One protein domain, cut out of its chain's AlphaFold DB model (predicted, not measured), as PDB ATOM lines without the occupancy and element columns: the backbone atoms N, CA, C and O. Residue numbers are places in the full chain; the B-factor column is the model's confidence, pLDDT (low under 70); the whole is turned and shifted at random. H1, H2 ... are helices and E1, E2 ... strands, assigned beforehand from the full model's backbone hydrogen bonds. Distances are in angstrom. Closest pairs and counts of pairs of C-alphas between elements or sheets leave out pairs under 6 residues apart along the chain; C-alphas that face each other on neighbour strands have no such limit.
ATOM      1  N   LEU A 160     236.098 122.199 206.757       97.06
ATOM      2  CA  LEU A 160     235.932 123.222 205.732       97.06
ATOM      3  C   LEU A 160     234.433 123.473 205.527       97.06
ATOM      4  O   LEU A 160     233.669 122.522 205.378       97.06
ATOM      5  N   VAL A 161     234.028 124.737 205.499       97.00
ATOM      6  CA  VAL A 161     232.658 125.187 205.239       97.00
ATOM      7  C   VAL A 161     232.680 126.170 204.075       97.00
ATOM      8  O   VAL A 161     233.665 126.881 203.873       97.00
ATOM      9  N   LEU A 162     231.601 126.170 203.298       96.44
ATOM     10  CA  LEU A 162     231.401 127.012 202.126       96.44
ATOM     11  C   LEU A 162     230.168 127.897 202.330       96.44
ATOM     12  O   LEU A 162     229.075 127.383 202.564       96.44
ATOM     13  N   ASP A 163     230.352 129.203 202.183       95.62
ATOM     14  CA  ASP A 163     229.296 130.160 201.884       95.62
ATOM     15  C   ASP A 163     229.049 130.156 200.368       95.62
ATOM     16  O   ASP A 163     229.830 130.692 199.578       95.62
ATOM     17  N   ALA A 164     227.976 129.480 199.955       92.12
ATOM     18  CA  ALA A 164     227.649 129.313 198.544       92.12
ATOM     19  C   ALA A 164     227.267 130.638 197.861       92.12
ATOM     20  O   ALA A 164     227.466 130.754 196.653       92.12
ATOM     21  N   ASP A 165     226.770 131.628 198.611       92.44
ATOM     22  CA  ASP A 165     226.368 132.929 198.064       92.44
ATOM     23  C   ASP A 165     227.586 133.817 197.767       92.44
ATOM     24  O   ASP A 165     227.547 134.659 196.868       92.44
ATOM     25  N   ALA A 166     228.686 133.612 198.497       93.44
ATOM     26  CA  ALA A 166     229.950 134.309 198.280       93.44
ATOM     27  C   ALA A 166     230.804 133.690 197.157       93.44
ATOM     28  O   ALA A 166     231.690 134.353 196.620       93.44
ATOM     29  N   TYR A 167     230.568 132.430 196.784       94.06
ATOM     30  CA  TYR A 167     231.423 131.709 195.839       94.06
ATOM     31  C   TYR A 167     231.147 132.071 194.377       94.06
ATOM     32  O   TYR A 167     230.097 131.748 193.821       94.06
ATOM     33  N   THR A 168     232.138 132.662 193.701       91.12
ATOM     34  CA  THR A 168     231.980 133.136 192.313       91.12
ATOM     35  C   THR A 168     232.350 132.112 191.229       91.12
ATOM     36  O   THR A 168     232.353 132.437 190.040       91.12
ATOM     37  N   GLY A 169     232.630 130.855 191.598       89.31
ATOM     38  CA  GLY A 169     232.875 129.772 190.633       89.31
ATOM     39  C   GLY A 169     234.327 129.612 190.172       89.31
ATOM     40  O   GLY A 169     234.573 128.949 189.161       89.31
ATOM     41  N   TYR A 170     235.294 130.198 190.881       89.31
ATOM     42  CA  TYR A 170     236.712 130.024 190.565       89.31
ATOM     43  C   TYR A 170     237.174 128.565 190.778       89.31
ATOM     44  O   TYR A 170     236.649 127.862 191.637       89.31
ATOM     45  N   PRO A 171     238.175 128.064 190.034       88.56
ATOM     46  CA  PRO A 171     238.692 126.716 190.257       88.56
ATOM     47  C   PRO A 171     239.338 126.571 191.642       88.56
ATOM     48  O   PRO A 171     240.291 127.283 191.958       88.56
ATOM     49  N   VAL A 172     238.874 125.613 192.449       89.94
ATOM     50  CA  VAL A 172     239.484 125.333 193.756       89.94
ATOM     51  C   VAL A 172     240.661 124.369 193.604       89.94
ATOM     52  O   VAL A 172     240.493 123.170 193.378       89.94
ATOM     53  N   GLU A 173     241.878 124.890 193.741       88.75
ATOM     54  CA  GLU A 173     243.085 124.068 193.810       88.75
ATOM     55  C   GLU A 173     243.262 123.433 195.197       88.75
ATOM     56  O   GLU A 173     243.029 124.069 196.222       88.75
ATOM     57  N   GLY A 174     243.779 122.202 195.242       87.31
ATOM     58  CA  GLY A 174     244.133 121.534 196.501       87.31
ATOM     59  C   GLY A 174     243.019 120.694 197.132       87.31
ATOM     60  O   GLY A 174     243.257 120.073 198.164       87.31
ATOM     61  N   ASP A 175     241.845 120.590 196.501       93.94
ATOM     62  CA  ASP A 175     240.811 119.625 196.890       93.94
ATOM     63  C   ASP A 175     241.175 118.199 196.425       93.94
ATOM     64  O   ASP A 175     240.642 117.664 195.450       93.94
ATOM     65  N   SER A 176     242.118 117.555 197.123       94.19
ATOM     66  CA  SER A 176     242.537 116.180 196.797       94.19
ATOM     67  C   SER A 176     241.472 115.120 197.098       94.19
ATOM     68  O   SER A 176     241.589 113.961 196.666       94.19
ATOM     69  N   ALA A 177     240.453 115.486 197.877       94.19
ATOM     70  CA  ALA A 177     239.312 114.642 198.190       94.19
ATOM     71  C   ALA A 177     238.234 114.714 197.099       94.19
ATOM     72  O   ALA A 177     237.454 113.768 196.952       94.19
ATOM     73  N   GLY A 178     238.205 115.805 196.331       94.06
ATOM     74  CA  GLY A 178     237.101 116.156 195.453       94.06
ATOM     75  C   GLY A 178     235.817 116.395 196.245       94.06
ATOM     76  O   GLY A 178     234.756 115.996 195.765       94.06
ATOM     77  N   CYS A 179     235.896 116.905 197.478       94.62
ATOM     78  CA  CYS A 179     234.722 117.130 198.317       94.62
ATOM     79  C   CYS A 179     233.954 118.399 197.939       94.62
ATOM     80  O   CYS A 179     232.782 118.494 198.275       94.62
ATOM     81  N   ILE A 180     234.551 119.344 197.220       95.19
ATOM     82  CA  ILE A 180     233.855 120.534 196.730       95.19
ATOM     83  C   ILE A 180     233.153 120.159 195.423       95.19
ATOM     84  O   ILE A 180     233.765 119.666 194.474       95.19
ATOM     85  N   LYS A 181     231.832 120.322 195.391       92.19
ATOM     86  CA  LYS A 181     230.959 119.858 194.309       92.19
ATOM     87  C   LYS A 181     230.059 120.985 193.822       92.19
ATOM     88  O   LYS A 181     229.796 121.931 194.551       92.19
ATOM     89  N   LEU A 182     229.547 120.827 192.605       91.06
ATOM     90  CA  LEU A 182     228.466 121.643 192.059       91.06
ATOM     91  C   LEU A 182     227.201 120.790 191.971       91.06
ATOM     92  O   LEU A 182     227.236 119.663 191.464       91.06
ATOM     93  N   ALA A 183     226.097 121.319 192.478       86.25
ATOM     94  CA  ALA A 183     224.773 120.761 192.281       86.25
ATOM     95  C   ALA A 183     224.282 121.021 190.838       86.25
ATOM     96  O   ALA A 183     224.861 121.841 190.121       86.25
ATOM     97  N   PRO A 184     223.233 120.316 190.367       83.56
ATOM     98  CA  PRO A 184     222.709 120.495 189.008       83.56
ATOM     99  C   PRO A 184     222.218 121.913 188.684       83.56
ATOM    100  O   PRO A 184     222.202 122.294 187.517       83.56
ATOM    101  N   ASP A 185     221.818 122.680 189.696       86.56
ATOM    102  CA  ASP A 185     221.428 124.093 189.597       86.56
ATOM    103  C   ASP A 185     222.631 125.057 189.601       86.56
ATOM    104  O   ASP A 185     222.453 126.267 189.485       86.56
ATOM    105  N   GLY A 186     223.852 124.525 189.699       86.25
ATOM    106  CA  GLY A 186     225.095 125.286 189.750       86.25
ATOM    107  C   GLY A 186     225.529 125.692 191.158       86.25
ATOM    108  O   GLY A 186     226.629 126.225 191.293       86.25
ATOM    109  N   ALA A 187     224.738 125.417 192.203       90.19
ATOM    110  CA  ALA A 187     225.108 125.765 193.571       90.19
ATOM    111  C   ALA A 187     226.295 124.915 194.054       90.19
ATOM    112  O   ALA A 187     226.276 123.681 193.977       90.19
ATOM    113  N   ALA A 188     227.341 125.568 194.559       93.62
ATOM    114  CA  ALA A 188     228.486 124.877 195.130       93.62
ATOM    115  C   ALA A 188     228.178 124.369 196.546       93.62
ATOM    116  O   ALA A 188     227.498 125.030 197.325       93.62
ATOM    117  N   TYR A 189     228.673 123.179 196.887       93.88
ATOM    118  CA  TYR A 189     228.505 122.587 198.212       93.88
ATOM    119  C   TYR A 189     229.698 121.704 198.590       93.88
ATOM    120  O   TYR A 189     230.457 121.247 197.732       93.88
ATOM    121  N   ILE A 190     229.838 121.423 199.887       95.38
ATOM    122  CA  ILE A 190     230.834 120.484 200.405       95.38
ATOM    123  C   ILE A 190     230.174 119.127 200.647       95.38
ATOM    124  O   ILE A 190     229.214 118.989 201.402       95.38
ATOM    125  N   ASP A 191     230.700 118.095 199.998       94.62
ATOM    126  CA  ASP A 191     230.401 116.705 200.298       94.62
ATOM    127  C   ASP A 191     231.128 116.295 201.582       94.62
ATOM    128  O   ASP A 191     232.274 115.833 201.568       94.62
ATOM    129  N   TYR A 192     230.431 116.443 202.705       94.38
ATOM    130  CA  TYR A 192     230.937 116.104 204.034       94.38
ATOM    131  C   TYR A 192     231.217 114.608 204.248       94.38
ATOM    132  O   TYR A 192     231.777 114.231 205.276       94.38
ATOM    133  N   ILE A 193     230.893 113.728 203.291       95.00
ATOM    134  CA  ILE A 193     231.394 112.347 203.316       95.00
ATOM    135  C   ILE A 193     232.868 112.318 202.900       95.00
ATOM    136  O   ILE A 193     233.648 111.567 203.482       95.00
ATOM    137  N   LEU A 194     233.249 113.115 201.900       95.25
ATOM    138  CA  LEU A 194     234.605 113.161 201.351       95.25
ATOM    139  C   LEU A 194     235.505 114.167 202.072       95.25
ATOM    140  O   LEU A 194     236.708 113.932 202.138       95.25
ATOM    141  N   GLU A 195     234.941 115.242 202.624       95.56
ATOM    142  CA  GLU A 195     235.676 116.308 203.323       95.56
ATOM    143  C   GLU A 195     236.702 115.782 204.344       95.56
ATOM    144  O   GLU A 195     237.845 116.249 204.309       95.56
ATOM    145  N   PRO A 196     236.405 114.751 205.169       92.81
ATOM    146  CA  PRO A 196     237.360 114.239 206.151       92.81
ATOM    147  C   PRO A 196     238.654 113.678 205.546       92.81
ATOM    148  O   PRO A 196     239.611 113.422 206.277       92.81
ATOM    149  N   LEU A 197     238.695 113.457 204.228       94.50
ATOM    150  CA  LEU A 197     239.890 113.027 203.509       94.50
ATOM    151  C   LEU A 197     240.886 114.159 203.250       94.50
ATOM    152  O   LEU A 197     242.025 113.837 202.896       94.50
ATOM    153  N   LEU A 198     240.477 115.423 203.412       95.06
ATOM    154  CA  LEU A 198     241.373 116.573 203.377       95.06
ATOM    155  C   LEU A 198     242.221 116.626 204.652       95.06
ATOM    156  O   LEU A 198     241.729 116.475 205.778       95.06
ATOM    157  N   SER A 199     243.513 116.886 204.483       94.25
ATOM    158  CA  SER A 199     244.405 117.215 205.587       94.25
ATOM    159  C   SER A 199     244.069 118.596 206.159       94.25
ATOM    160  O   SER A 199     243.386 119.421 205.548       94.25
ATOM    161  N   ARG A 200     244.558 118.881 207.369       94.19
ATOM    162  CA  ARG A 200     244.405 120.212 207.973       94.19
ATOM    163  C   ARG A 200     245.091 121.292 207.130       94.19
ATOM    164  O   ARG A 200     244.597 122.412 207.047       94.19
ATOM    165  N   GLU A 201     246.229 120.961 206.532       95.62
ATOM    166  CA  GLU A 201     246.997 121.836 205.647       95.62
ATOM    167  C   GLU A 201     246.236 122.111 204.350       95.62
ATOM    168  O   GLU A 201     246.183 123.262 203.934       95.62
ATOM    169  N   GLU A 202     245.594 121.097 203.759       96.56
ATOM    170  CA  GLU A 202     244.769 121.263 202.555       96.56
ATOM    171  C   GLU A 202     243.586 122.199 202.812       96.56
ATOM    172  O   GLU A 202     243.415 123.175 202.085       96.56
ATOM    173  N   ARG A 203     242.834 121.987 203.903       96.94
ATOM    174  CA  ARG A 203     241.730 122.885 204.291       96.94
ATOM    175  C   ARG A 203     242.197 124.337 204.429       96.94
ATOM    176  O   ARG A 203     241.576 125.251 203.898       96.94
ATOM    177  N   ARG A 204     243.321 124.556 205.121       96.12
ATOM    178  CA  ARG A 204     243.907 125.895 205.307       96.12
ATOM    179  C   ARG A 204     244.385 126.510 203.998       96.12
ATOM    180  O   ARG A 204     244.253 127.715 203.825       96.12
ATOM    181  N   ALA A 205     244.955 125.705 203.106       96.62
ATOM    182  CA  ALA A 205     245.409 126.172 201.805       96.62
ATOM    183  C   ALA A 205     244.234 126.609 200.923       96.62
ATOM    184  O   ALA A 205     244.363 127.627 200.252       96.62
ATOM    185  N   ILE A 206     243.104 125.891 200.965       97.06
ATOM    186  CA  ILE A 206     241.869 126.282 200.269       97.06
ATOM    187  C   ILE A 206     241.398 127.652 200.772       97.06
ATOM    188  O   ILE A 206     241.276 128.572 199.973       97.06
ATOM    189  N   VAL A 207     241.260 127.827 202.092       97.00
ATOM    190  CA  VAL A 207     240.858 129.116 202.693       97.00
ATOM    191  C   VAL A 207     241.843 130.244 202.359       97.00
ATOM    192  O   VAL A 207     241.440 131.357 202.061       97.00
ATOM    193  N   ALA A 208     243.152 129.984 202.384       95.94
ATOM    194  CA  ALA A 208     244.157 131.018 202.126       95.94
ATOM    195  C   ALA A 208     244.227 131.469 200.656       95.94
ATOM    196  O   ALA A 208     244.743 132.550 200.373       95.94
ATOM    197  N   ARG A 209     243.782 130.623 199.721       94.88
ATOM    198  CA  ARG A 209     243.776 130.906 198.276       94.88
ATOM    199  C   ARG A 209     242.448 131.460 197.787       94.88
ATOM    200  O   ARG A 209     242.377 131.864 196.632       94.88
ATOM    201  N   ASP A 210     241.432 131.439 198.636       95.19
ATOM    202  CA  ASP A 210     240.086 131.879 198.322       95.19
ATOM    203  C   ASP A 210     240.036 133.404 198.117       95.19
ATOM    204  O   ASP A 210     240.216 134.157 199.079       95.19
ATOM    205  N   PRO A 211     239.814 133.882 196.879       93.50
ATOM    206  CA  PRO A 211     239.747 135.307 196.587       93.50
ATOM    207  C   PRO A 211     238.467 135.970 197.112       93.50
ATOM    208  O   PRO A 211     238.464 137.189 197.290       93.50
ATOM    209  N   ASP A 212     237.410 135.194 197.363       92.94
ATOM    210  CA  ASP A 212     236.070 135.709 197.657       92.94
ATOM    211  C   ASP A 212     235.733 135.656 199.156       92.94
ATOM    212  O   ASP A 212     234.777 136.286 199.605       92.94
ATOM    213  N   GLY A 213     236.515 134.915 199.947       94.06
ATOM    214  CA  GLY A 213     236.211 134.648 201.357       94.06
ATOM    215  C   GLY A 213     234.997 133.730 201.559       94.06
ATOM    216  O   GLY A 213     234.393 133.743 202.630       94.06
ATOM    217  N   ALA A 214     234.637 132.947 200.541       96.44
ATOM    218  CA  ALA A 214     233.571 131.955 200.564       96.44
ATOM    219  C   ALA A 214     233.883 130.727 201.442       96.44
ATOM    220  O   ALA A 214     232.976 130.108 201.994       96.44
ATOM    221  N   PHE A 215     235.149 130.349 201.601       97.12
ATOM    222  CA  PHE A 215     235.578 129.211 202.403       97.12
ATOM    223  C   PHE A 215     236.105 129.649 203.764       97.12
ATOM    224  O   PHE A 215     236.967 130.517 203.886       97.12
ATOM    225  N   HIS A 216     235.664 128.951 204.804       97.00
ATOM    226  CA  HIS A 216     236.183 129.118 206.156       97.00
ATOM    227  C   HIS A 216     236.283 127.773 206.873       97.00
ATOM    228  O   HIS A 216     235.790 126.748 206.401       97.00
ATOM    229  N   ILE A 217     236.969 127.761 208.012       97.19
ATOM    230  CA  ILE A 217     237.025 126.590 208.886       97.19
ATOM    231  C   ILE A 217     235.974 126.773 209.967       97.19
ATOM    232  O   ILE A 217     235.972 127.811 210.623       97.19
ATOM    233  N   LEU A 218     235.110 125.776 210.149       95.56
ATOM    234  CA  LEU A 218     234.104 125.798 211.201       95.56
ATOM    235  C   LEU A 218     234.784 125.910 212.564       95.56
ATOM    236  O   LEU A 218     235.658 125.098 212.897       95.56
ATOM    237  N   ASP A 219     234.355 126.900 213.337       89.31
ATOM    238  CA  ASP A 219     234.835 127.116 214.694       89.31
ATOM    239  C   ASP A 219     234.536 125.910 215.600       89.31
ATOM    240  O   ASP A 219     233.661 125.081 215.329       89.31
TER     241      ASP A 219
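AT A GLANCE: This is residues 160 to 219 of the 220 residues of an uncharacterized protein of Achromobacter deleyi (UniProt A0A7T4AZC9). With little regular structure, the domain is a compact body in which the short strand pair E1 and E4 has helix H1 packed by E4 and the hairpin E2 and E3 packed by E1. The 60 printed residues, 22 in named elements, give E1, E2, E3, H1, E4 along the chain, a mixed class with two antiparallel two-strand sheets. The radius of gyration of the C-alphas is 10.5 A and the spans are 29 by 23 by 22 A.

IN THESE COORDINATES: E1, residues 160 to 162, begins at C-alpha 160 (235.932, 123.222, 205.732); E4 is residues 215 to 217. H1, residues 200 to 209, is 14.4 A long. E2 is residues 180 to 182 and E3 188 to 190.

HOW THE PARTS SIT: In E1 and E4, N 161 and O 216 are 2.8 A apart; in E2 and E3, N 181 and O 189 are 2.9 A apart, both within hydrogen-bond range. The closest C-alphas of H1 and E4, Val 207 and Phe 215, are 5.3 A apart; those of E1 and E3, Leu 162 and Tyr 189, 6.6 A. E2 and H1 are apart. In H1 every O i to N i+4 pair is within hydrogen-bond range.

THE WHOLE: The printed part has no cut. E1 to E2 is a long link of 17 residues. No printed residue is under 70 in pLDDT.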